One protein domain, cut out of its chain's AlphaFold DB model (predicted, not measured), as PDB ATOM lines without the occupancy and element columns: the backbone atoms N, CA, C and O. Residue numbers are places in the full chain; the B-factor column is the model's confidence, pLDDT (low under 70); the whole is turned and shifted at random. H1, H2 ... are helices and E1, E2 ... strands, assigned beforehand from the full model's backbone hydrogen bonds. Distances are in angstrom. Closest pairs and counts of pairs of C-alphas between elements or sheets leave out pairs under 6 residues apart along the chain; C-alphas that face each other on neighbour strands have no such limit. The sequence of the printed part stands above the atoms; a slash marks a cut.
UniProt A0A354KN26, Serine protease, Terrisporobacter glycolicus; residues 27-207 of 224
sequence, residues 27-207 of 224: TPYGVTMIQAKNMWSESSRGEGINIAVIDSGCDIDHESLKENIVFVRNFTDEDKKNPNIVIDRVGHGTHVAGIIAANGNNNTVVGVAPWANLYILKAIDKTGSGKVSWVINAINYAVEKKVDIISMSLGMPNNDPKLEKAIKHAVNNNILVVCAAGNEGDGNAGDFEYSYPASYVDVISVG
ATOM      1  N   THR A  27     -11.750 -18.629  47.350       85.56
ATOM      2  CA  THR A  27     -13.198 -18.563  47.236       85.56
ATOM      3  C   THR A  27     -13.571 -17.757  45.989       85.56
ATOM      4  O   THR A  27     -13.101 -16.621  45.852       85.56
ATOM      5  N   PRO A  28     -14.406 -18.306  45.089       90.62
ATOM      6  CA  PRO A  28     -14.908 -17.567  43.941       90.62
ATOM      7  C   PRO A  28     -15.598 -16.266  44.363       90.62
ATOM      8  O   PRO A  28     -16.209 -16.177  45.434       90.62
ATOM      9  N   TYR A  29     -15.531 -15.248  43.500       91.12
ATOM     10  CA  TYR A  29     -16.124 -13.944  43.804       91.12
ATOM     11  C   TYR A  29     -17.632 -14.054  44.062       91.12
ATOM     12  O   TYR A  29     -18.121 -13.373  44.952       91.12
ATOM     13  N   GLY A  30     -18.348 -14.931  43.342       93.44
ATOM     14  CA  GLY A  30     -19.795 -15.114  43.491       93.44
ATOM     15  C   GLY A  30     -20.178 -15.562  44.901       93.44
ATOM     16  O   GLY A  30     -21.014 -14.929  45.532       93.44
ATOM     17  N   VAL A  31     -19.471 -16.558  45.450       94.56
ATOM     18  CA  VAL A  31     -19.654 -17.039  46.836       94.56
ATOM     19  C   VAL A  31     -19.418 -15.916  47.855       94.56
ATOM     20  O   VAL A  31     -20.090 -15.842  48.881       94.56
ATOM     21  N   THR A  32     -18.472 -15.017  47.569       93.31
ATOM     22  CA  THR A  32     -18.196 -13.850  48.422       93.31
ATOM     23  C   THR A  32     -19.271 -12.770  48.271       93.31
ATOM     24  O   THR A  32     -19.721 -12.219  49.269       93.31
ATOM     25  N   MET A  33     -19.701 -12.488  47.040       95.19
ATOM     26  CA  MET A  33     -20.690 -11.461  46.701       95.19
ATOM     27  C   MET A  33     -22.046 -11.739  47.352       95.19
ATOM     28  O   MET A  33     -22.662 -10.815  47.872       95.19
ATOM     29  N   ILE A  34     -22.470 -13.005  47.398       96.12
ATOM     30  CA  ILE A  34     -23.709 -13.420  48.077       96.12
ATOM     31  C   ILE A  34     -23.537 -13.615  49.593       96.12
ATOM     32  O   ILE A  34     -24.452 -14.076  50.263       96.12
ATOM     33  N   GLN A  35     -22.357 -13.298  50.138       96.12
ATOM     34  CA  GLN A  35     -22.048 -13.353  51.570       96.12
ATOM     35  C   GLN A  35     -22.165 -14.746  52.216       96.12
ATOM     36  O   GLN A  35     -22.287 -14.849  53.435       96.12
ATOM     37  N   ALA A  36     -22.040 -15.832  51.442       95.50
ATOM     38  CA  ALA A  36     -22.209 -17.203  51.942       95.50
ATOM     39  C   ALA A  36     -21.315 -17.516  53.158       95.50
ATOM     40  O   ALA A  36     -21.746 -18.157  54.115       95.50
ATOM     41  N   LYS A  37     -20.083 -16.987  53.161       93.38
ATOM     42  CA  LYS A  37     -19.124 -17.149  54.266       93.38
ATOM     43  C   LYS A  37     -19.638 -16.652  55.610       93.38
ATOM     44  O   LYS A  37     -19.295 -17.247  56.627       93.38
ATOM     45  N   ASN A  38     -20.430 -15.583  55.611       96.25
ATOM     46  CA  ASN A  38     -20.962 -14.998  56.838       96.25
ATOM     47  C   ASN A  38     -21.973 -15.942  57.498       96.25
ATOM     48  O   ASN A  38     -22.131 -15.905  58.710       96.25
ATOM     49  N   MET A  39     -22.606 -16.821  56.713       96.25
ATOM     50  CA  MET A  39     -23.625 -17.755  57.189       96.25
ATOM     51  C   MET A  39     -23.080 -19.135  57.536       96.25
ATOM     52  O   MET A  39     -23.751 -19.887  58.227       96.25
ATOM     53  N   TRP A  40     -21.858 -19.475  57.124       96.38
ATOM     54  CA  TRP A  40     -21.305 -20.819  57.304       96.38
ATOM     55  C   TRP A  40     -21.278 -21.319  58.749       96.38
ATOM     56  O   TRP A  40     -21.453 -22.516  58.958       96.38
ATOM     57  N   SER A  41     -21.056 -20.440  59.730       96.12
ATOM     58  CA  SER A  41     -21.079 -20.845  61.141       96.12
ATOM     59  C   SER A  41     -22.490 -21.174  61.625       96.12
ATOM     60  O   SER A  41     -22.646 -22.074  62.441       96.12
ATOM     61  N   GLU A  42     -23.499 -20.440  61.156       96.44
ATOM     62  CA  GLU A  42     -24.893 -20.591  61.590       96.44
ATOM     63  C   GLU A  42     -25.610 -21.707  60.824       96.44
ATOM     64  O   GLU A  42     -26.450 -22.404  61.382       96.44
ATOM     65  N   SER A  43     -25.258 -21.906  59.552       96.69
ATOM     66  CA  SER A  43     -25.867 -22.903  58.671       96.69
ATOM     67  C   SER A  43     -25.159 -24.256  58.677       96.69
ATOM     68  O   SER A  43     -25.458 -25.098  57.830       96.69
ATOM     69  N   SER A  44     -24.155 -24.442  59.542       97.31
ATOM     70  CA  SER A  44     -23.242 -25.595  59.503       97.31
ATOM     71  C   SER A  44     -22.733 -25.878  58.084       97.31
ATOM     72  O   SER A  44     -22.623 -27.024  57.664       97.31
ATOM     73  N   ARG A  45     -22.483 -24.822  57.294       97.19
ATOM     74  CA  ARG A  45     -22.031 -24.911  55.890       97.19
ATOM     75  C   ARG A  45     -22.933 -25.757  54.968       97.19
ATOM     76  O   ARG A  45     -22.474 -26.184  53.907       97.19
ATOM     77  N   GLY A  46     -24.198 -25.957  55.335       98.06
ATOM     78  CA  GLY A  46     -25.155 -26.790  54.604       98.06
ATOM     79  C   GLY A  46     -25.087 -28.283  54.931       98.06
ATOM     80  O   GLY A  46     -25.629 -29.079  54.169       98.06
ATOM     81  N   GLU A  47     -24.432 -28.673  56.026       98.31
ATOM     82  CA  GLU A  47     -24.395 -30.064  56.484       98.31
ATOM     83  C   GLU A  47     -25.805 -30.659  56.624       98.31
ATOM     84  O   GLU A  47     -26.724 -30.028  57.148       98.31
ATOM     85  N   GLY A  48     -25.973 -31.888  56.130       98.00
ATOM     86  CA  GLY A  48     -27.243 -32.616  56.163       98.00
ATOM     87  C   GLY A  48     -28.237 -32.241  55.061       98.00
ATOM     88  O   GLY A  48     -29.216 -32.963  54.889       98.00
ATOM     89  N   ILE A  49     -27.979 -31.179  54.288       98.69
ATOM     90  CA  ILE A  49     -28.833 -30.770  53.168       98.69
ATOM     91  C   ILE A  49     -28.495 -31.584  51.920       98.69
ATOM     92  O   ILE A  49     -27.345 -31.647  51.488       98.69
ATOM     93  N   ASN A  50     -29.516 -32.178  51.314       98.88
ATOM     94  CA  ASN A  50     -29.429 -33.001  50.118       98.88
ATOM     95  C   ASN A  50     -29.871 -32.200  48.890       98.88
ATOM     96  O   ASN A  50     -31.015 -31.756  48.799       98.88
ATOM     97  N   ILE A  51     -28.971 -32.045  47.921       98.94
ATOM     98  CA  ILE A  51     -29.196 -31.235  46.723       98.94
ATOM     99  C   ILE A  51     -29.066 -32.113  45.479       98.94
ATOM    100  O   ILE A  51     -27.993 -32.638  45.175       98.94
ATOM    101  N   ALA A  52     -30.156 -32.252  44.729       98.94
ATOM    102  CA  ALA A  52     -30.155 -32.881  43.417       98.94
ATOM    103  C   ALA A  52     -29.717 -31.896  42.331       98.94
ATOM    104  O   ALA A  52     -30.353 -30.867  42.112       98.94
ATOM    105  N   VAL A  53     -28.658 -32.254  41.611       98.94
ATOM    106  CA  VAL A  53     -28.172 -31.534  40.433       98.94
ATOM    107  C   VAL A  53     -28.645 -32.291  39.197       98.94
ATOM    108  O   VAL A  53     -28.099 -33.348  38.869       98.94
ATOM    109  N   ILE A  54     -29.684 -31.774  38.535       98.88
ATOM    110  CA  ILE A  54     -30.221 -32.355  37.298       98.88
ATOM    111  C   ILE A  54     -29.553 -31.662  36.107       98.88
ATOM    112  O   ILE A  54     -29.957 -30.571  35.709       98.88
ATOM    113  N   ASP A  55     -28.504 -32.284  35.560       98.75
ATOM    114  CA  ASP A  55     -27.608 -31.641  34.583       98.75
ATOM    115  C   ASP A  55     -26.899 -32.666  33.657       98.75
ATOM    116  O   ASP A  55     -27.417 -33.760  33.411       98.75
ATOM    117  N   SER A  56     -25.722 -32.330  33.111       98.62
ATOM    118  CA  SER A  56     -24.922 -33.138  32.177       98.62
ATOM    119  C   SER A  56     -24.103 -34.255  32.820       98.62
ATOM    120  O   SER A  56     -23.418 -34.996  32.109       98.62
ATOM    121  N   GLY A  57     -24.220 -34.431  34.136       98.56
ATOM    122  CA  GLY A  57     -23.431 -35.367  34.932       98.56
ATOM    123  C   GLY A  57     -22.452 -34.642  35.853       98.56
ATOM    124  O   GLY A  57     -22.618 -33.456  36.121       98.56
ATOM    125  N   CYS A  58     -21.441 -35.353  36.344       98.69
ATOM    126  CA  CYS A  58     -20.343 -34.766  37.112       98.69
ATOM    127  C   CYS A  58     -19.059 -35.587  36.922       98.69
ATOM    128  O   CYS A  58     -19.122 -36.805  36.732       98.69
ATOM    129  N   ASP A  59     -17.898 -34.942  37.015       97.88
ATOM    130  CA  ASP A  59     -16.654 -35.626  37.373       97.88
ATOM    131  C   ASP A  59     -16.734 -36.054  38.846       97.88
ATOM    132  O   ASP A  59     -16.606 -35.234  39.757       97.88
ATOM    133  N   ILE A  60     -17.034 -37.333  39.073       97.38
ATOM    134  CA  ILE A  60     -17.255 -37.888  40.416       97.38
ATOM    135  C   ILE A  60     -15.954 -38.106  41.196       97.38
ATOM    136  O   ILE A  60     -16.000 -38.242  42.416       97.38
ATOM    137  N   ASP A  61     -14.810 -38.098  40.510       96.56
ATOM    138  CA  ASP A  61     -13.487 -38.258  41.114       96.56
ATOM    139  C   ASP A  61     -12.805 -36.900  41.370       96.56
ATOM    140  O   ASP A  61     -11.709 -36.847  41.939       96.56
ATOM    141  N   HIS A  62     -13.461 -35.791  41.000       95.62
ATOM    142  CA  HIS A  62     -12.942 -34.442  41.185       95.62
ATOM    143  C   HIS A  62     -12.632 -34.170  42.663       95.62
ATOM    144  O   HIS A  62     -13.488 -34.308  43.540       95.62
ATOM    145  N   GLU A  63     -11.409 -33.719  42.950       94.12
ATOM    146  CA  GLU A  63     -10.881 -33.580  44.315       94.12
ATOM    147  C   GLU A  63     -11.749 -32.719  45.247       94.12
ATOM    148  O   GLU A  63     -11.899 -33.058  46.419       94.12
ATOM    149  N   SER A  64     -12.369 -31.659  44.719       94.69
ATOM    150  CA  SER A  64     -13.278 -30.779  45.472       94.69
ATOM    151  C   SER A  64     -14.697 -31.313  45.673       94.69
ATOM    152  O   SER A  64     -15.466 -30.677  46.385       94.69
ATOM    153  N   LEU A  65     -15.093 -32.391  44.989       97.25
ATOM    154  CA  LEU A  65     -16.496 -32.823  44.901       97.25
ATOM    155  C   LEU A  65     -16.724 -34.251  45.375       97.25
ATOM    156  O   LEU A  65     -17.780 -34.531  45.932       97.25
ATOM    157  N   LYS A  66     -15.750 -35.144  45.178       96.81
ATOM    158  CA  LYS A  66     -15.894 -36.586  45.432       96.81
ATOM    159  C   LYS A  66     -16.400 -36.933  46.835       96.81
ATOM    160  O   LYS A  66     -17.095 -37.924  47.000       96.81
ATOM    161  N   GLU A  67     -16.069 -36.120  47.840       97.25
ATOM    162  CA  GLU A  67     -16.492 -36.332  49.234       97.25
ATOM    163  C   GLU A  67     -17.942 -35.900  49.488       97.25
ATOM    164  O   GLU A  67     -18.574 -36.407  50.408       97.25
ATOM    165  N   ASN A  68     -18.476 -35.005  48.656       98.25
ATOM    166  CA  ASN A  68     -19.830 -34.473  48.791       98.25
ATOM    167  C   ASN A  68     -20.832 -35.209  47.894       98.25
ATOM    168  O   ASN A  68     -22.037 -35.077  48.083       98.25
ATOM    169  N   ILE A  69     -20.373 -35.986  46.908       98.62
ATOM    170  CA  ILE A  69     -21.249 -36.770  46.030       98.62
ATOM    171  C   ILE A  69     -21.664 -38.054  46.748       98.62
ATOM    172  O   ILE A  69     -20.886 -38.997  46.871       98.62
ATOM    173  N   VAL A  70     -22.923 -38.109  47.182       98.25
ATOM    174  CA  VAL A  70     -23.472 -39.261  47.919       98.25
ATOM    175  C   VAL A  70     -24.286 -40.199  47.034       98.25
ATOM    176  O   VAL A  70     -24.519 -41.355  47.391       98.25
ATOM    177  N   PHE A  71     -24.748 -39.716  45.878       98.38
ATOM    178  CA  PHE A  71     -25.567 -40.507  44.967       98.38
ATOM    179  C   PHE A  71     -25.409 -40.066  43.514       98.38
ATOM    180  O   PHE A  71     -25.237 -38.882  43.222       98.38
ATOM    181  N   VAL A  72     -25.545 -41.020  42.588       98.69
ATOM    182  CA  VAL A  72     -25.524 -40.763  41.146       98.69
ATOM    183  C   VAL A  72     -26.616 -41.546  40.422       98.69
ATOM    184  O   VAL A  72     -26.917 -42.689  40.771       98.69
ATOM    185  N   ARG A  73     -27.210 -40.948  39.386       98.81
ATOM    186  CA  ARG A  73     -28.123 -41.639  38.472       98.81
ATOM    187  C   ARG A  73     -28.063 -41.043  37.073       98.81
ATOM    188  O   ARG A  73     -28.149 -39.832  36.909       98.81
ATOM    189  N   ASN A  74     -27.985 -41.898  36.064       98.81
ATOM    190  CA  ASN A  74     -28.091 -41.526  34.660       98.81
ATOM    191  C   ASN A  74     -29.475 -41.878  34.103       98.81
ATOM    192  O   ASN A  74     -29.911 -43.028  34.187       98.81
ATOM    193  N   PHE A  75     -30.145 -40.880  33.531       98.62
ATOM    194  CA  PHE A  75     -31.440 -41.004  32.856       98.62
ATOM    195  C   PHE A  75     -31.321 -40.922  31.331       98.62
ATOM    196  O   PHE A  75     -32.297 -41.183  30.630       98.62
ATOM    197  N   THR A  76     -30.144 -40.563  30.818       98.38
ATOM    198  CA  THR A  76     -29.882 -40.444  29.382       98.38
ATOM    199  C   THR A  76     -29.738 -41.807  28.710       98.38
ATOM    200  O   THR A  76     -29.535 -42.838  29.352       98.38
ATOM    201  N   ASP A  77     -29.784 -41.800  27.377       97.38
ATOM    202  CA  ASP A  77     -29.476 -42.986  26.577       97.38
ATOM    203  C   ASP A  77     -27.953 -43.228  26.401       97.38
ATOM    204  O   ASP A  77     -27.557 -44.195  25.743       97.38
ATOM    205  N   GLU A  78     -27.088 -42.379  26.980       96.50
ATOM    206  CA  GLU A  78     -25.628 -42.541  26.927       96.50
ATOM    207  C   GLU A  78     -25.151 -43.775  27.708       96.50
ATOM    208  O   GLU A  78     -25.878 -44.351  28.517       96.50
ATOM    209  N   ASP A  79     -23.909 -44.202  27.457       96.94
ATOM    210  CA  ASP A  79     -23.249 -45.266  28.229       96.94
ATOM    211  C   ASP A  79     -24.063 -46.569  28.306       96.94
ATOM    212  O   ASP A  79     -24.106 -47.251  29.330       96.94
ATOM    213  N   LYS A  80     -24.732 -46.915  27.195       97.12
ATOM    214  CA  LYS A  80     -25.634 -48.075  27.078       97.12
ATOM    215  C   LYS A  80     -26.758 -48.058  28.127       97.12
ATOM    216  O   LYS A  80     -27.177 -49.121  28.582       97.12
ATOM    217  N   LYS A  81     -27.244 -46.867  28.502       96.50
ATOM    218  CA  LYS A  81     -28.262 -46.651  29.547       96.50
ATOM    219  C   LYS A  81     -27.829 -47.160  30.922       96.50
ATOM    220  O   LYS A  81     -28.676 -47.525  31.736       96.50
ATOM    221  N   ASN A  82     -26.523 -47.231  31.186       98.19
ATOM    222  CA  ASN A  82     -26.042 -47.637  32.497       98.19
ATOM    223  C   ASN A  82     -26.407 -46.550  33.524       98.19
ATOM    224  O   ASN A  82     -25.877 -45.438  33.433       98.19
ATOM    225  N   PRO A  83     -27.261 -46.859  34.517       98.00
ATOM    226  CA  PRO A  83     -27.748 -45.862  35.457       98.00
ATOM    227  C   PRO A  83     -26.665 -45.311  36.385       98.00
ATOM    228  O   PRO A  83     -26.897 -44.284  37.010       98.00
ATOM    229  N   ASN A  84     -25.508 -45.963  36.497       98.06
ATOM    230  CA  ASN A  84     -24.455 -45.579  37.437       98.06
ATOM    231  C   ASN A  84     -23.322 -44.784  36.769       98.06
ATOM    232  O   ASN A  84     -22.370 -44.401  37.442       98.06
ATOM    233  N   ILE A  85     -23.395 -44.541  35.454       98.19
ATOM    234  CA  ILE A  85     -22.378 -43.781  34.719       98.19
ATOM    235  C   ILE A  85     -22.902 -42.372  34.456       98.19
ATOM    236  O   ILE A  85     -23.735 -42.170  33.577       98.19
ATOM    237  N   VAL A  86     -22.392 -41.395  35.206       98.50
ATOM    238  CA  VAL A  86     -22.777 -39.975  35.112       98.50
ATOM    239  C   VAL A  86     -21.642 -39.084  34.604       98.50
ATOM    240  O   VAL A  86     -21.566 -37.919  34.976       98.50
ATOM    241  N   ILE A  87     -20.762 -39.622  33.751       97.88
ATOM    242  CA  ILE A  87     -19.615 -38.876  33.216       97.88
ATOM    243  C   ILE A  87     -20.104 -37.586  32.553       97.88
ATOM    244  O   ILE A  87     -20.938 -37.602  31.633       97.88
ATOM    245  N   ASP A  88     -19.549 -36.471  33.014       98.00
ATOM    246  CA  ASP A  88     -19.811 -35.164  32.443       98.00
ATOM    247  C   ASP A  88     -18.927 -34.925  31.220       98.00
ATOM    248  O   ASP A  88     -17.728 -34.675  31.318       98.00
ATOM    249  N   ARG A  89     -19.531 -35.019  30.036       96.75
ATOM    250  CA  ARG A  89     -18.847 -34.785  28.754       96.75
ATOM    251  C   ARG A  89     -18.995 -33.350  28.251       96.75
ATOM    252  O   ARG A  89     -18.431 -33.022  27.212       96.75
ATOM    253  N   VAL A  90     -19.762 -32.526  28.965       96.69
ATOM    254  CA  VAL A  90     -19.981 -31.106  28.654       96.69
ATOM    255  C   VAL A  90     -19.153 -30.219  29.590       96.69
ATOM    256  O   VAL A  90     -18.650 -29.184  29.166       96.69
ATOM    257  N   GLY A  91     -18.989 -30.633  30.849       96.88
ATOM    258  CA  GLY A  91     -18.304 -29.898  31.918       96.88
ATOM    259  C   GLY A  91     -19.230 -28.986  32.734       96.88
ATOM    260  O   GLY A  91     -18.823 -28.458  33.769       96.88
ATOM    261  N   HIS A  92     -20.469 -28.794  32.279       97.81
ATOM    262  CA  HIS A  92     -21.420 -27.876  32.893       97.81
ATOM    263  C   HIS A  92     -21.937 -28.390  34.241       97.81
ATOM    264  O   HIS A  92     -21.858 -27.664  35.230       97.81
ATOM    265  N   GLY A  93     -22.375 -29.647  34.323       98.50
ATOM    266  CA  GLY A  93     -22.854 -30.234  35.573       98.50
ATOM    267  C   GLY A  93     -21.783 -30.274  36.666       98.50
ATOM    268  O   GLY A  93     -22.067 -29.937  37.814       98.50
ATOM    269  N   THR A  94     -20.527 -30.551  36.306       98.44
ATOM    270  CA  THR A  94     -19.379 -30.472  37.232       98.44
ATOM    271  C   THR A  94     -19.162 -29.043  37.735       98.44
ATOM    272  O   THR A  94     -18.929 -28.820  38.922       98.44
ATOM    273  N   HIS A  95     -19.279 -28.051  36.848       97.69
ATOM    274  CA  HIS A  95     -19.172 -26.640  37.213       97.69
ATOM    275  C   HIS A  95     -20.309 -26.198  38.150       97.69
ATOM    276  O   HIS A  95     -20.052 -25.528  39.152       97.69
ATOM    277  N   VAL A  96     -21.551 -26.611  37.874       98.50
ATOM    278  CA  VAL A  96     -22.717 -26.357  38.738       98.50
ATOM    279  C   VAL A  96     -22.525 -27.002  40.113       98.50
ATOM    280  O   VAL A  96     -22.656 -26.319  41.129       98.50
ATOM    281  N   ALA A  97     -22.137 -28.280  40.161       98.62
ATOM    282  CA  ALA A  97     -21.835 -28.988  41.404       98.62
ATOM    283  C   ALA A  97     -20.747 -28.270  42.225       98.62
ATOM    284  O   ALA A  97     -20.886 -28.112  43.438       98.62
ATOM    285  N   GLY A  98     -19.706 -27.762  41.556       97.75
ATOM    286  CA  GLY A  98     -18.640 -26.966  42.167       97.75
ATOM    287  C   GLY A  98     -19.131 -25.676  42.823       97.75
ATOM    288  O   GLY A  98     -18.750 -25.375  43.956       97.75
ATOM    289  N   ILE A  99     -20.003 -24.925  42.144       97.75
ATOM    290  CA  ILE A  99     -20.608 -23.707  42.705       97.75
ATOM    291  C   ILE A  99     -21.422 -24.040  43.958       97.75
ATOM    292  O   ILE A  99     -21.328 -23.323  44.955       97.75
ATOM    293  N   ILE A 100     -22.198 -25.124  43.918       98.62
ATOM    294  CA  ILE A 100     -23.068 -25.527  45.024       98.62
ATOM    295  C   ILE A 100     -22.230 -25.969  46.226       98.62
ATOM    296  O   ILE A 100     -22.327 -25.356  47.287       98.62
ATOM    297  N   ALA A 101     -21.393 -26.993  46.061       98.25
ATOM    298  CA  ALA A 101     -20.784 -27.696  47.185       98.25
ATOM    299  C   ALA A 101     -19.361 -28.189  46.895       98.25
ATOM    300  O   ALA A 101     -18.997 -29.278  47.316       98.25
ATOM    301  N   ALA A 102     -18.508 -27.422  46.210       97.12
ATOM    302  CA  ALA A 102     -17.076 -27.714  46.293       97.12
ATOM    303  C   ALA A 102     -16.599 -27.582  47.756       97.12
ATOM    304  O   ALA A 102     -16.837 -26.554  48.393       97.12
ATOM    305  N   ASN A 103     -15.936 -28.605  48.298       94.44
ATOM    306  CA  ASN A 103     -15.604 -28.692  49.726       94.44
ATOM    307  C   ASN A 103     -14.491 -27.716  50.170       94.44
ATOM    308  O   ASN A 103     -14.387 -27.393  51.353       94.44
ATOM    309  N   GLY A 104     -13.675 -27.206  49.240       91.19
ATOM    310  CA  GLY A 104     -12.522 -26.351  49.543       91.19
ATOM    311  C   GLY A 104     -11.343 -27.078  50.200       91.19
ATOM    312  O   GLY A 104     -10.355 -26.431  50.557       91.19
ATOM    313  N   ASN A 105     -11.410 -28.404  50.344       89.62
ATOM    314  CA  ASN A 105     -10.319 -29.224  50.866       89.62
ATOM    315  C   ASN A 105      -9.128 -29.184  49.894       89.62
ATOM    316  O   ASN A 105      -9.288 -28.883  48.710       89.62
ATOM    317  N   ASN A 106      -7.917 -29.462  50.387       84.81
ATOM    318  CA  ASN A 106      -6.679 -29.497  49.590       84.81
ATOM    319  C   ASN A 106      -6.374 -28.207  48.798       84.81
ATOM    320  O   ASN A 106      -5.792 -28.262  47.718       84.81
ATOM    321  N   ASN A 107      -6.738 -27.034  49.336       83.06
ATOM    322  CA  ASN A 107      -6.585 -25.732  48.667       83.06
ATOM    323  C   ASN A 107      -7.302 -25.649  47.311       83.06
ATOM    324  O   ASN A 107      -6.842 -24.963  46.392       83.06
ATOM    325  N   THR A 108      -8.438 -26.326  47.191       87.69
ATOM    326  CA  THR A 108      -9.282 -26.250  46.004       87.69
ATOM    327  C   THR A 108     -10.328 -25.136  46.124       87.69
ATOM    328  O   THR A 108     -10.366 -24.389  47.107       87.69
ATOM    329  N   VAL A 109     -11.156 -24.960  45.093       91.06
ATOM    330  CA  VAL A 109     -12.271 -24.003  45.143       91.06
ATOM    331  C   VAL A 109     -13.313 -24.444  46.174       91.06
ATOM    332  O   VAL A 109     -13.468 -25.630  46.447       91.06
ATOM    333  N   VAL A 110     -14.038 -23.481  46.745       94.75
ATOM    334  CA  VAL A 110     -15.097 -23.730  47.733       94.75
ATOM    335  C   VAL A 110     -16.432 -23.205  47.213       94.75
ATOM    336  O   VAL A 110     -16.484 -22.096  46.672       94.75
ATOM    337  N   GLY A 111     -17.479 -24.013  47.355       97.19
ATOM    338  CA  GLY A 111     -18.848 -23.701  46.957       97.19
ATOM    339  C   GLY A 111     -19.603 -22.888  48.007       97.19
ATOM    340  O   GLY A 111     -19.045 -22.452  49.016       97.19
ATOM    341  N   VAL A 112     -20.893 -22.675  47.759       98.25
ATOM    342  CA  VAL A 112     -21.795 -21.928  48.649       98.25
ATOM    343  C   VAL A 112     -22.113 -22.718  49.921       98.25
ATOM    344  O   VAL A 112     -22.013 -22.165  51.017       98.25
ATOM    345  N   ALA A 113     -22.440 -24.002  49.782       98.31
ATOM    346  CA  ALA A 113     -22.775 -24.934  50.855       98.31
ATOM    347  C   ALA A 113     -21.784 -26.114  50.838       98.31
ATOM    348  O   ALA A 113     -22.111 -27.200  50.359       98.31
ATOM    349  N   PRO A 114     -20.531 -25.907  51.287       97.56
ATOM    350  CA  PRO A 114     -19.446 -26.855  51.049       97.56
ATOM    351  C   PRO A 114     -19.576 -28.186  51.800       97.56
ATOM    352  O   PRO A 114     -18.765 -29.066  51.538       97.56
ATOM    353  N   TRP A 115     -20.541 -28.339  52.716       98.12
ATOM    354  CA  TRP A 115     -20.828 -29.599  53.422       98.12
ATOM    355  C   TRP A 115     -22.187 -30.210  53.044       98.12
ATOM    356  O   TRP A 115     -22.636 -31.156  53.688       98.12
ATOM    357  N   ALA A 116     -22.849 -29.684  52.008       98.75
ATOM    358  CA  ALA A 116     -24.072 -30.277  51.481       98.75
ATOM    359  C   ALA A 116     -23.783 -31.559  50.685       98.75
ATOM    360  O   ALA A 116     -22.747 -31.698  50.032       98.75
ATOM    361  N   ASN A 117     -24.756 -32.466  50.689       98.88
ATOM    362  CA  ASN A 117     -24.722 -33.712  49.940       98.88
ATOM    363  C   ASN A 117     -25.238 -33.491  48.513       98.88
ATOM    364  O   ASN A 117     -26.327 -32.953  48.306       98.88
ATOM    365  N   LEU A 118     -24.498 -33.969  47.518       98.88
ATOM    366  CA  LEU A 118     -24.844 -33.869  46.106       98.88
ATOM    367  C   LEU A 118     -25.403 -35.190  45.567       98.88
ATOM    368  O   LEU A 118     -24.777 -36.249  45.664       98.88
ATOM    369  N   TYR A 119     -26.565 -35.089  44.927       98.88
ATOM    370  CA  TYR A 119     -27.201 -36.144  44.146       98.88
ATOM    371  C   TYR A 119     -27.052 -35.785  42.667       98.88
ATOM    372  O   TYR A 119     -27.740 -34.901  42.158       98.88
ATOM    373  N   ILE A 120     -26.146 -36.459  41.959       98.88
ATOM    374  CA  ILE A 120     -25.864 -36.162  40.550       98.88
ATOM    375  C   ILE A 120     -26.841 -36.930  39.664       98.88
ATOM    376  O   ILE A 120     -26.725 -38.145  39.489       98.88
ATOM    377  N   LEU A 121     -27.805 -36.221  39.084       98.88
ATOM    378  CA  LEU A 121     -28.858 -36.792  38.251       98.88
ATOM    379  C   LEU A 121     -28.642 -36.363  36.795       98.88
ATOM    380  O   LEU A 121     -29.099 -35.315  36.348       98.88
ATOM    381  N   LYS A 122     -27.918 -37.177  36.026       98.81
ATOM    382  CA  LYS A 122     -27.603 -36.875  34.626       98.81
ATOM    383  C   LYS A 122     -28.854 -37.021  33.756       98.81
ATOM    384  O   LYS A 122     -29.310 -38.139  33.505       98.81
ATOM    385  N   ALA A 123     -29.376 -35.897  33.275       98.62
ATOM    386  CA  ALA A 123     -30.520 -35.812  32.361       98.62
ATOM    387  C   ALA A 123     -30.182 -35.080  31.049       98.62
ATOM    388  O   ALA A 123     -31.040 -34.950  30.178       98.62
ATOM    389  N   ILE A 124     -28.935 -34.629  30.899       98.44
ATOM    390  CA  ILE A 124     -28.407 -33.973  29.704       98.44
ATOM    391  C   ILE A 124     -27.244 -34.809  29.145       98.44
ATOM    392  O   ILE A 124     -26.354 -35.255  29.876       98.44
ATOM    393  N   ASP A 125     -27.263 -35.052  27.838       97.69
ATOM    394  CA  ASP A 125     -26.239 -35.808  27.119       97.69
ATOM    395  C   ASP A 125     -25.021 -34.942  26.737       97.69
ATOM    396  O   ASP A 125     -24.987 -33.726  26.944       97.69
ATOM    397  N   LYS A 126     -24.001 -35.565  26.134       96.94
ATOM    398  CA  LYS A 126     -22.778 -34.886  25.668       96.94
ATOM    399  C   LYS A 126     -22.987 -33.726  24.685       96.94
ATOM    400  O   LYS A 126     -22.041 -32.992  24.426       96.94
ATOM    401  N   THR A 127     -24.170 -33.582  24.086       95.94
ATOM    402  CA  THR A 127     -24.496 -32.479  23.167       95.94
ATOM    403  C   THR A 127     -25.066 -31.257  23.892       95.94
ATOM    404  O   THR A 127     -25.449 -30.286  23.239       95.94
ATOM    405  N   GLY A 128     -25.165 -31.297  25.227       96.19
ATOM    406  CA  GLY A 128     -25.806 -30.247  26.023       96.19
ATOM    407  C   GLY A 128     -27.330 -30.259  25.898       96.19
ATOM    408  O   GLY A 128     -27.983 -29.245  26.140       96.19
ATOM    409  N   SER A 129     -27.904 -31.390  25.481       96.56
ATOM    410  CA  SER A 129     -29.340 -31.561  25.279       96.56
ATOM    411  C   SER A 129     -29.901 -32.735  26.073       96.56
ATOM    412  O   SER A 129     -29.200 -33.701  26.347       96.56
ATOM    413  N   GLY A 130     -31.189 -32.693  26.388       96.75
ATOM    414  CA  GLY A 130     -31.906 -33.796  27.011       96.75
ATOM    415  C   GLY A 130     -33.313 -33.949  26.455       96.75
ATOM    416  O   GLY A 130     -33.808 -33.108  25.701       96.75
ATOM    417  N   LYS A 131     -33.962 -35.035  26.859       97.31
ATOM    418  CA  LYS A 131     -35.392 -35.247  26.658       97.31
ATOM    419  C   LYS A 131     -36.160 -34.764  27.886       97.31
ATOM    420  O   LYS A 131     -35.690 -34.971  29.006       97.31
ATOM    421  N   VAL A 132     -37.346 -34.187  27.709       97.62
ATOM    422  CA  VAL A 132     -38.194 -33.790  28.847       97.62
ATOM    423  C   VAL A 132     -38.536 -34.995  29.720       97.62
ATOM    424  O   VAL A 132     -38.505 -34.884  30.944       97.62
ATOM    425  N   SER A 133     -38.749 -36.175  29.129       98.06
ATOM    426  CA  SER A 133     -38.945 -37.405  29.910       98.06
ATOM    427  C   SER A 133     -37.768 -37.748  30.835       98.06
ATOM    428  O   SER A 133     -37.992 -38.241  31.941       98.06
ATOM    429  N   TRP A 134     -36.522 -37.464  30.439       98.50
ATOM    430  CA  TRP A 134     -35.346 -37.683  31.290       98.50
ATOM    431  C   TRP A 134     -35.349 -36.747  32.496       98.50
ATOM    432  O   TRP A 134     -35.103 -37.198  33.612       98.50
ATOM    433  N   VAL A 135     -35.691 -35.473  32.286       98.69
ATOM    434  CA  VAL A 135     -35.813 -34.481  33.367       98.69
ATOM    435  C   VAL A 135     -36.955 -34.843  34.316       98.69
ATOM    436  O   VAL A 135     -36.752 -34.854  35.524       98.69
ATOM    437  N   ILE A 136     -38.126 -35.224  33.796       98.75
ATOM    438  CA  ILE A 136     -39.264 -35.679  34.616       98.75
ATOM    439  C   ILE A 136     -38.870 -36.885  35.475       98.75
ATOM    440  O   ILE A 136     -39.162 -36.916  36.671       98.75
ATOM    441  N   ASN A 137     -38.188 -37.870  34.887       98.75
ATOM    442  CA  ASN A 137     -37.724 -39.040  35.625       98.75
ATOM    443  C   ASN A 137     -36.701 -38.659  36.704       98.75
ATOM    444  O   ASN A 137     -36.774 -39.193  37.807       98.75
ATOM    445  N   ALA A 138     -35.799 -37.716  36.420       98.81
ATOM    446  CA  ALA A 138     -34.845 -37.203  37.398       98.81
ATOM    447  C   ALA A 138     -35.533 -36.457  38.555       98.81
ATOM    448  O   ALA A 138     -35.190 -36.703  39.708       98.81
ATOM    449  N   ILE A 139     -36.542 -35.623  38.276       98.88
ATOM    450  CA  ILE A 139     -37.339 -34.930  39.305       98.88
ATOM    451  C   ILE A 139     -38.045 -35.947  40.206       98.88
ATOM    452  O   ILE A 139     -37.895 -35.901  41.422       98.88
ATOM    453  N   ASN A 140     -38.768 -36.908  39.626       98.81
ATOM    454  CA  ASN A 140     -39.470 -37.930  40.409       98.81
ATOM    455  C   ASN A 140     -38.500 -38.774  41.249       98.81
ATOM    456  O   ASN A 140     -38.810 -39.147  42.377       98.81
ATOM    457  N   TYR A 141     -37.307 -39.045  40.721       98.69
ATOM    458  CA  TYR A 141     -36.276 -39.761  41.459       98.69
ATOM    459  C   TYR A 141     -35.702 -38.937  42.618       98.69
ATOM    460  O   TYR A 141     -35.447 -39.477  43.691       98.69
ATOM    461  N   ALA A 142     -35.531 -37.626  42.435       98.81
ATOM    462  CA  ALA A 142     -35.152 -36.717  43.512       98.81
ATOM    463  C   ALA A 142     -36.206 -36.712  44.638       98.81
ATOM    464  O   ALA A 142     -35.842 -36.778  45.813       98.81
ATOM    465  N   VAL A 143     -37.499 -36.752  44.283       98.81
ATOM    466  CA  VAL A 143     -38.606 -36.921  45.244       98.81
ATOM    467  C   VAL A 143     -38.512 -38.249  45.990       98.81
ATOM    468  O   VAL A 143     -38.581 -38.268  47.217       98.81
ATOM    469  N   GLU A 144     -38.294 -39.361  45.282       98.56
ATOM    470  CA  GLU A 144     -38.109 -40.685  45.896       98.56
ATOM    471  C   GLU A 144     -36.941 -40.692  46.896       98.56
ATOM    472  O   GLU A 144     -37.026 -41.292  47.970       98.56
ATOM    473  N   LYS A 145     -35.855 -39.988  46.560       98.50
ATOM    474  CA  LYS A 145     -34.680 -39.827  47.420       98.50
ATOM    475  C   LYS A 145     -34.862 -38.829  48.556       98.50
ATOM    476  O   LYS A 145     -33.972 -38.769  49.401       98.50
ATOM    477  N   LYS A 146     -35.994 -38.120  48.608       98.38
ATOM    478  CA  LYS A 146     -36.303 -37.103  49.621       98.38
ATOM    479  C   LYS A 146     -35.186 -36.063  49.735       98.38
ATOM    480  O   LYS A 146     -34.734 -35.761  50.835       98.38
ATOM    481  N   VAL A 147     -34.698 -35.581  48.589       98.88
ATOM    482  CA  VAL A 147     -33.766 -34.446  48.592       98.88
ATOM    483  C   VAL A 147     -34.485 -33.189  49.079       98.88
ATOM    484  O   VAL A 147     -35.703 -33.096  48.969       98.88
ATOM    485  N   ASP A 148     -33.739 -32.208  49.564       98.88
ATOM    486  CA  ASP A 148     -34.301 -30.945  50.047       98.88
ATOM    487  C   ASP A 148     -34.437 -29.923  48.908       98.88
ATOM    488  O   ASP A 148     -35.364 -29.111  48.879       98.88
ATOM    489  N   ILE A 149     -33.506 -29.969  47.946       98.94
ATOM    490  CA  ILE A 149     -33.408 -28.998  46.851       98.94
ATOM    491  C   ILE A 149     -33.141 -29.716  45.526       98.94
ATOM    492  O   ILE A 149     -32.301 -30.611  45.445       98.94
ATOM    493  N   ILE A 150     -33.809 -29.281  44.459       98.94
ATOM    494  CA  ILE A 150     -33.499 -29.618  43.069       98.94
ATOM    495  C   ILE A 150     -32.967 -28.361  42.381       98.94
ATOM    496  O   ILE A 150     -33.634 -27.331  42.370       98.94
ATOM    497  N   SER A 151     -31.788 -28.460  41.768       98.88
ATOM    498  CA  SER A 151     -31.174 -27.402  40.964       98.88
ATOM    499  C   SER A 151     -31.110 -27.821  39.495       98.88
ATOM    500  O   SER A 151     -30.574 -28.884  39.169       98.88
ATOM    501  N   MET A 152     -31.628 -26.967  38.611       98.62
ATOM    502  CA  MET A 152     -31.695 -27.185  37.164       98.62
ATOM    503  C   MET A 152     -31.189 -25.963  36.393       98.62
ATOM    504  O   MET A 152     -31.818 -24.909  36.379       98.62
ATOM    505  N   SER A 153     -30.081 -26.120  35.676       97.38
ATOM    506  CA  SER A 153     -29.516 -25.071  34.815       97.38
ATOM    507  C   SER A 153     -29.798 -25.376  33.340       97.38
ATOM    508  O   SER A 153     -28.907 -25.460  32.492       97.38
ATOM    509  N   LEU A 154     -31.078 -25.601  33.051       96.94
ATOM    510  CA  LEU A 154     -31.596 -26.073  31.771       96.94
ATOM    511  C   LEU A 154     -32.949 -25.428  31.457       96.94
ATOM    512  O   LEU A 154     -33.619 -24.919  32.353       96.94
ATOM    513  N   GLY A 155     -33.358 -25.470  30.191       96.06
ATOM    514  CA  GLY A 155     -34.618 -24.883  29.759       96.06
ATOM    515  C   GLY A 155     -35.098 -25.333  28.381       96.06
ATOM    516  O   GLY A 155     -34.370 -25.959  27.600       96.06
ATOM    517  N   MET A 156     -36.361 -25.026  28.100       94.81
ATOM    518  CA  MET A 156     -37.016 -25.209  26.807       94.81
ATOM    519  C   MET A 156     -38.051 -24.101  26.554       94.81
ATOM    520  O   MET A 156     -38.642 -23.592  27.507       94.81
ATOM    521  N   PRO A 157     -38.332 -23.752  25.285       92.00
ATOM    522  CA  PRO A 157     -39.240 -22.648  24.959       92.00
ATOM    523  C   PRO A 157     -40.728 -22.995  25.125       92.00
ATOM    524  O   PRO A 157     -41.582 -22.114  25.082       92.00
ATOM    525  N   ASN A 158     -41.075 -24.278  25.244       91.44
ATOM    526  CA  ASN A 158     -42.464 -24.730  25.268       91.44
ATOM    527  C   ASN A 158     -42.836 -25.267  26.650       91.44
ATOM    528  O   ASN A 158     -42.062 -26.005  27.246       91.44
ATOM    529  N   ASN A 159     -44.041 -24.948  27.120       93.12
ATOM    530  CA  ASN A 159     -44.642 -25.614  28.276       93.12
ATOM    531  C   ASN A 159     -44.871 -27.108  27.964       93.12
ATOM    532  O   ASN A 159     -45.319 -27.461  26.869       93.12
ATOM    533  N   ASP A 160     -44.623 -27.968  28.952       95.69
ATOM    534  CA  ASP A 160     -45.046 -29.366  28.959       95.69
ATOM    535  C   ASP A 160     -45.850 -29.651  30.248       95.69
ATOM    536  O   ASP A 160     -45.269 -29.673  31.339       95.69
ATOM    537  N   PRO A 161     -47.163 -29.946  30.152       96.06
ATOM    538  CA  PRO A 161     -48.002 -30.216  31.323       96.06
ATOM    539  C   PRO A 161     -47.532 -31.389  32.197       96.06
ATOM    540  O   PRO A 161     -47.841 -31.442  33.388       96.06
ATOM    541  N   LYS A 162     -46.801 -32.363  31.634       97.31
ATOM    542  CA  LYS A 162     -46.222 -33.471  32.409       97.31
ATOM    543  C   LYS A 162     -45.022 -32.991  33.219       97.31
ATOM    544  O   LYS A 162     -44.862 -33.441  34.352       97.31
ATOM    545  N   LEU A 163     -44.215 -32.081  32.668       98.12
ATOM    546  CA  LEU A 163     -43.124 -31.448  33.406       98.12
ATOM    547  C   LEU A 163     -43.672 -30.565  34.528       98.12
ATOM    548  O   LEU A 163     -43.244 -30.722  35.666       98.12
ATOM    549  N   GLU A 164     -44.667 -29.721  34.244       98.06
ATOM    550  CA  GLU A 164     -45.331 -28.897  35.266       98.06
ATOM    551  C   GLU A 164     -45.900 -29.763  36.403       98.06
ATOM    552  O   GLU A 164     -45.710 -29.476  37.585       98.06
ATOM    553  N   LYS A 165     -46.537 -30.893  36.065       98.50
ATOM    554  CA  LYS A 165     -47.033 -31.852  37.059       98.50
ATOM    555  C   LYS A 165     -45.909 -32.458  37.909       98.50
ATOM    556  O   LYS A 165     -46.109 -32.647  39.107       98.50
ATOM    557  N   ALA A 166     -44.759 -32.779  37.317       98.69
ATOM    558  CA  ALA A 166     -43.607 -33.310  38.050       98.69
ATOM    559  C   ALA A 166     -43.011 -32.265  39.010       98.69
ATOM    560  O   ALA A 166     -42.694 -32.591  40.151       98.69
ATOM    561  N   ILE A 167     -42.940 -31.002  38.583       98.62
ATOM    562  CA  ILE A 167     -42.517 -29.870  39.419       98.62
ATOM    563  C   ILE A 167     -43.457 -29.706  40.617       98.62
ATOM    564  O   ILE A 167     -43.005 -29.741  41.760       98.62
ATOM    565  N   LYS A 168     -44.774 -29.646  40.377       98.50
ATOM    566  CA  LYS A 168     -45.787 -29.594  41.447       98.50
ATOM    567  C   LYS A 168     -45.683 -30.780  42.395       98.50
ATOM    568  O   LYS A 168     -45.870 -30.632  43.596       98.50
ATOM    569  N   HIS A 169     -45.385 -31.969  41.874       98.62
ATOM    570  CA  HIS A 169     -45.174 -33.144  42.710       98.62
ATOM    571  C   HIS A 169     -43.969 -32.982  43.647       98.62
ATOM    572  O   HIS A 169     -44.094 -33.319  44.823       98.62
ATOM    573  N   ALA A 170     -42.849 -32.433  43.167       98.81
ATOM    574  CA  ALA A 170     -41.685 -32.156  44.006       98.81
ATOM    575  C   ALA A 170     -41.982 -31.106  45.082       98.81
ATOM    576  O   ALA A 170     -41.745 -31.356  46.264       98.81
ATOM    577  N   VAL A 171     -42.605 -29.991  44.700       98.69
ATOM    578  CA  VAL A 171     -42.966 -28.910  45.629       98.69
ATOM    579  C   VAL A 171     -43.958 -29.386  46.694       98.69
ATOM    580  O   VAL A 171     -43.757 -29.134  47.878       98.69
ATOM    581  N   ASN A 172     -44.962 -30.185  46.318       98.56
ATOM    582  CA  ASN A 172     -45.907 -30.794  47.266       98.56
ATOM    583  C   ASN A 172     -45.260 -31.816  48.220       98.56
ATOM    584  O   ASN A 172     -45.882 -32.205  49.206       98.56
ATOM    585  N   ASN A 173     -44.032 -32.264  47.939       98.69
ATOM    586  CA  ASN A 173     -43.220 -33.081  48.842       98.69
ATOM    587  C   ASN A 173     -42.173 -32.245  49.605       98.69
ATOM    588  O   ASN A 173     -41.209 -32.805  50.121       98.69
ATOM    589  N   ASN A 174     -42.383 -30.928  49.715       98.50
ATOM    590  CA  ASN A 174     -41.518 -29.968  50.408       98.50
ATOM    591  C   ASN A 174     -40.100 -29.857  49.828       98.50
ATOM    592  O   ASN A 174     -39.159 -29.555  50.556       98.50
ATOM    593  N   ILE A 175     -39.948 -30.083  48.522       98.88
ATOM    594  CA  ILE A 175     -38.665 -29.936  47.830       98.88
ATOM    595  C   ILE A 175     -38.634 -28.587  47.126       98.88
ATOM    596  O   ILE A 175     -39.508 -28.287  46.308       98.88
ATOM    597  N   LEU A 176     -37.609 -27.782  47.406       98.81
ATOM    598  CA  LEU A 176     -37.390 -26.529  46.690       98.81
ATOM    599  C   LEU A 176     -36.890 -26.828  45.278       98.81
ATOM    600  O   LEU A 176     -35.909 -27.549  45.104       98.81
ATOM    601  N   VAL A 177     -37.529 -26.247  44.268       98.81
ATOM    602  CA  VAL A 177     -37.101 -26.392  42.874       98.81
ATOM    603  C   VAL A 177     -36.555 -25.064  42.373       98.81
ATOM    604  O   VAL A 177     -37.276 -24.073  42.315       98.81
ATOM    605  N   VAL A 178     -35.273 -25.054  42.012       98.81
ATOM    606  CA  VAL A 178     -34.531 -23.878  41.553       98.81
ATOM    607  C   VAL A 178     -34.141 -24.071  40.097       98.81
ATOM    608  O   VAL A 178     -33.559 -25.100  39.736       98.81
ATOM    609  N   CYS A 179     -34.456 -23.096  39.244       98.19
ATOM    610  CA  CYS A 179     -34.133 -23.154  37.821       98.19
ATOM    611  C   CYS A 179     -33.546 -21.842  37.306       98.19
ATOM    612  O   CYS A 179     -33.976 -20.762  37.703       98.19
ATOM    613  N   ALA A 180     -32.584 -21.934  36.388       96.81
ATOM    614  CA  ALA A 180     -32.082 -20.767  35.669       96.81
ATOM    615  C   ALA A 180     -33.193 -20.157  34.792       96.81
ATOM    616  O   ALA A 180     -33.848 -20.884  34.048       96.81
ATOM    617  N   ALA A 181     -33.372 -18.834  34.852       95.62
ATOM    618  CA  ALA A 181     -34.445 -18.117  34.149       95.62
ATOM    619  C   ALA A 181     -34.385 -18.248  32.614       95.62
ATOM    620  O   ALA A 181     -35.416 -18.167  31.947       95.62
ATOM    621  N   GLY A 182     -33.185 -18.473  32.072       93.50
ATOM    622  CA  GLY A 182     -32.892 -18.553  30.641       93.50
ATOM    623  C   GLY A 182     -31.931 -17.455  30.178       93.50
ATOM    624  O   GLY A 182     -31.714 -16.478  30.900       93.50
ATOM    625  N   ASN A 183     -31.327 -17.665  29.001       93.56
ATOM    626  CA  ASN A 183     -30.301 -16.783  28.420       93.56
ATOM    627  C   ASN A 183     -30.687 -16.282  27.011       93.56
ATOM    628  O   ASN A 183     -29.838 -16.128  26.130       93.56
ATOM    629  N   GLU A 184     -31.982 -16.115  26.781       92.38
ATOM    630  CA  GLU A 184     -32.603 -15.612  25.560       92.38
ATOM    631  C   GLU A 184     -32.920 -14.106  25.618       92.38
ATOM    632  O   GLU A 184     -33.384 -13.565  24.617       92.38
ATOM    633  N   GLY A 185     -32.654 -13.441  26.747       91.12
ATOM    634  CA  GLY A 185     -32.925 -12.022  26.955       91.12
ATOM    635  C   GLY A 185     -32.120 -11.099  26.039       91.12
ATOM    636  O   GLY A 185     -31.026 -11.430  25.565       91.12
ATOM    637  N   ASP A 186     -32.665  -9.908  25.818       91.06
ATOM    638  CA  ASP A 186     -32.102  -8.873  24.947       91.06
ATOM    639  C   ASP A 186     -31.670  -7.596  25.700       91.06
ATOM    640  O   ASP A 186     -31.165  -6.641  25.102       91.06
ATOM    641  N   GLY A 187     -31.806  -7.598  27.030       89.38
ATOM    642  CA  GLY A 187     -31.504  -6.474  27.914       89.38
ATOM    643  C   GLY A 187     -32.656  -5.481  28.089       89.38
ATOM    644  O   GLY A 187     -32.482  -4.495  28.812       89.38
ATOM    645  N   ASN A 188     -33.816  -5.723  27.476       88.50
ATOM    646  CA  ASN A 188     -35.023  -4.934  27.659       88.50
ATOM    647  C   ASN A 188     -35.986  -5.623  28.636       88.50
ATOM    648  O   ASN A 188     -36.638  -6.603  28.314       88.50
ATOM    649  N   ALA A 189     -36.159  -5.051  29.828       85.62
ATOM    650  CA  ALA A 189     -37.060  -5.611  30.840       85.62
ATOM    651  C   ALA A 189     -38.557  -5.593  30.450       85.62
ATOM    652  O   ALA A 189     -39.376  -6.156  31.175       85.62
ATOM    653  N   GLY A 190     -38.929  -4.892  29.371       87.12
ATOM    654  CA  GLY A 190     -40.294  -4.874  28.839       87.12
ATOM    655  C   GLY A 190     -40.595  -5.981  27.828       87.12
ATOM    656  O   GLY A 190     -41.773  -6.218  27.554       87.12
ATOM    657  N   ASP A 191     -39.566  -6.641  27.297       88.56
ATOM    658  CA  ASP A 191     -39.707  -7.783  26.400       88.56
ATOM    659  C   ASP A 191     -39.600  -9.059  27.245       88.56
ATOM    660  O   ASP A 191     -38.761  -9.160  28.136       88.56
ATOM    661  N   PHE A 192     -40.562  -9.973  27.081       91.06
ATOM    662  CA  PHE A 192     -40.679 -11.140  27.955       91.06
ATOM    663  C   PHE A 192     -40.239 -12.425  27.264       91.06
ATOM    664  O   PHE A 192     -40.861 -12.871  26.293       91.06
ATOM    665  N   GLU A 193     -39.246 -13.087  27.852       93.12
ATOM    666  CA  GLU A 193     -38.745 -14.393  27.449       93.12
ATOM    667  C   GLU A 193     -39.085 -15.458  28.494       93.12
ATOM    668  O   GLU A 193     -38.691 -15.415  29.665       93.12
ATOM    669  N   TYR A 194     -39.798 -16.485  28.043       93.38
ATOM    670  CA  TYR A 194     -40.196 -17.603  28.885       93.38
ATOM    671  C   TYR A 194     -39.325 -18.821  28.591       93.38
ATOM    672  O   TYR A 194     -39.243 -19.289  27.453       93.38
ATOM    673  N   SER A 195     -38.724 -19.366  29.646       95.19
ATOM    674  CA  SER A 195     -38.012 -20.642  29.626       95.19
ATOM    675  C   SER A 195     -38.609 -21.573  30.672       95.19
ATOM    676  O   SER A 195     -38.798 -21.197  31.831       95.19
ATOM    677  N   TYR A 196     -38.941 -22.796  30.273       96.56
ATOM    678  CA  TYR A 196     -39.516 -23.811  31.152       96.56
ATOM    679  C   TYR A 196     -38.445 -24.833  31.539       96.56
ATOM    680  O   TYR A 196     -37.705 -25.275  30.660       96.56
ATOM    681  N   PRO A 197     -38.357 -25.253  32.816       97.19
ATOM    682  CA  PRO A 197     -39.367 -25.092  33.874       97.19
ATOM    683  C   PRO A 197     -39.330 -23.777  34.676       97.19
ATOM    684  O   PRO A 197     -40.219 -23.574  35.494       97.19
ATOM    685  N   ALA A 198     -38.362 -22.883  34.459       97.06
ATOM    686  CA  ALA A 198     -38.202 -21.670  35.274       97.06
ATOM    687  C   ALA A 198     -39.415 -20.720  35.272       97.06
ATOM    688  O   ALA A 198     -39.603 -19.971  36.219       97.06
ATOM    689  N   SER A 199     -40.255 -20.776  34.238       96.56
ATOM    690  CA  SER A 199     -41.476 -19.965  34.119       96.56
ATOM    691  C   SER A 199     -42.708 -20.576  34.802       96.56
ATOM    692  O   SER A 199     -43.805 -20.046  34.662       96.56
ATOM    693  N   TYR A 200     -42.582 -21.712  35.496       96.69
ATOM    694  CA  TYR A 200     -43.679 -22.230  36.318       96.69
ATOM    695  C   TYR A 200     -43.727 -21.505  37.664       96.69
ATOM    696  O   TYR A 200     -42.700 -21.355  38.318       96.69
ATOM    697  N   VAL A 201     -44.930 -21.141  38.119       95.38
ATOM    698  CA  VAL A 201     -45.152 -20.401  39.380       95.38
ATOM    699  C   VAL A 201     -44.565 -21.088  40.617       95.38
ATOM    700  O   VAL A 201     -44.150 -20.425  41.562       95.38
ATOM    701  N   ASP A 202     -44.501 -22.421  40.606       96.69
ATOM    702  CA  ASP A 202     -43.987 -23.226  41.716       96.69
ATOM    703  C   ASP A 202     -42.441 -23.288  41.757       96.69
ATOM    704  O   ASP A 202     -41.870 -23.928  42.641       96.69
ATOM    705  N   VAL A 203     -41.742 -22.667  40.797       98.00
ATOM    706  CA  VAL A 203     -40.280 -22.727  40.648       98.00
ATOM    707  C   VAL A 203     -39.627 -21.424  41.092       98.00
ATOM    708  O   VAL A 203     -40.046 -20.328  40.728       98.00
ATOM    709  N   ILE A 204     -38.519 -21.542  41.824       98.38
ATOM    710  CA  ILE A 204     -37.624 -20.418  42.096       98.38
ATOM    711  C   ILE A 204     -36.809 -20.152  40.824       98.38
ATOM    712  O   ILE A 204     -35.808 -20.825  40.556       98.38
ATOM    713  N   SER A 205     -37.262 -19.184  40.030       97.38
ATOM    714  CA  SER A 205     -36.569 -18.705  38.829       97.38
ATOM    715  C   SER A 205     -35.407 -17.782  39.201       97.38
ATOM    716  O   SER A 205     -35.591 -16.802  39.926       97.38
ATOM    717  N   VAL A 206     -34.200 -18.087  38.719       97.56
ATOM    718  CA  VAL A 206     -32.972 -17.351  39.058       97.56
ATOM    719  C   VAL A 206     -32.350 -16.733  37.806       97.56
ATOM    720  O   VAL A 206     -31.872 -17.447  36.923       97.56
ATOM    721  N   GLY A 207     -32.344 -15.399  37.744       96.31
ATOM    722  CA  GLY A 207     -31.643 -14.612  36.722       96.31
ATOM    723  C   GLY A 207     -30.164 -14.366  37.049       96.31
ATOM    724  O   GLY A 207     -29.652 -14.811  38.077       96.31
TER     725      GLY A 207
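What this domain is: This is residues 27 to 207 of the 224 residues of the protein "Serine protease" of Terrisporobacter glycolicus (UniProt A0A354KN26). A twisted sheet of six parallel strands forms the core, with H4 and H5 side by side against one face of it and H3 packed on the other. The short helices H1 and H2 lie off the sheet, and residues 186 to 191 stick out as the free part of a long loop between E6 and E7. The printed part has 181 residues, with five named helices and seven named strands in the order H1 H2 E1 E2 H3 E3 E4 H4 E5 H5 E6 E7. The sheet runs E2 E3 E1 E5 E6 E7, all parallel; the class is mixed, helices and strands, with under half of the residues in named elements. The whole is compact, with a radius of gyration of the C-alphas of 16.0 A, and spans 44 by 43 by 31 A.

Where its parts are: In the sheet, E2 is residues 69 to 74, 14.1 A from first to last C-alpha, E3 is residues 117 to 122, 15.9 A, and E1 is residues 50 to 55, 15.7 A. C-alpha 50 stands at (-29.429, -33.001, 50.118). E5 is residues 149 to 152, E6 is residues 176 to 180, 13.5 A, and E7 is residues 204 to 206, with C-alpha 206 at (-32.972, -17.351, 39.058). H4, the longest helix, is residues 132 to 144, 18.4 A; H5 is residues 161 to 171, 15.2 A; H3 is residues 92 to 101, 14.3 A. The short E4 is residues 129 to 131, H1 is residues 29 to 33 and H2 is residues 36 to 39; H1 begins with C-alpha 29 at (-16.124, -13.944, 43.804).

How they stand to each other: E2 and E7 are the edge strands of the sheet. E1 and E3 are parallel at 23 degrees, with N 51 and O 117 within hydrogen-bond range at 2.8 A. E2 and E3 pair by N 73 and O 120, 2.8 A. E1 and E5 pair by N 151 and O 52, 2.8 A, and E5 and E6 by N 150 and O 176, 2.8 A. E6 and E7, at 27 degrees, pair by N 204 and O 177, 2.9 A. There are three layers, helices on both faces of a sheet: H4 and H5 on one face, H3 on the other. H4 has a height over the sheet of 8.6 A and runs along the strands, at 9 degrees to E1 on the local plane; its closest C-alphas to E1 are those of Ala 142 and Ala 52, 6.3 A apart. H3 has a height of 8.9 A and runs along the strands, at 11 degrees to E1 on the local plane; the C-alphas of Gly 93 and Asp 55 are the closest, 5.1 A apart. H4 and H5 touch, closest at the C-alphas of Val 143 and Ala 170, 5.8 A, with a shallow tilt of 20 degrees, the same way. Two strand-helix-strand units, parallel neighbour strands with a helix between them in the chain, are present: E2, H3, E3 with a left-handed crossover and E5, H5, E6 with a right-handed one. E4 pairs with no named strand and meets H4 only through their link. H1 and H2 are not on the sheet; H1 is close to H3 but not clearly touching, with the C-alphas of Val 31 and Ile 99 7.9 A apart. Every O i to N i+4 pair is within hydrogen-bond range in H1, H3, H4 and H5, and H2 is too short for such a pair.

The domain as a whole: The C-alphas of Asn 106 and Gly 190 are the two farthest apart, 46.5 A. The printed part has no cut. The long links are E1 to E2, E2 to H3, H3 to E3 and E6 to E7, the last with 23 residues. The mean pLDDT of the printed part is 96.5, and no printed residue is under 70.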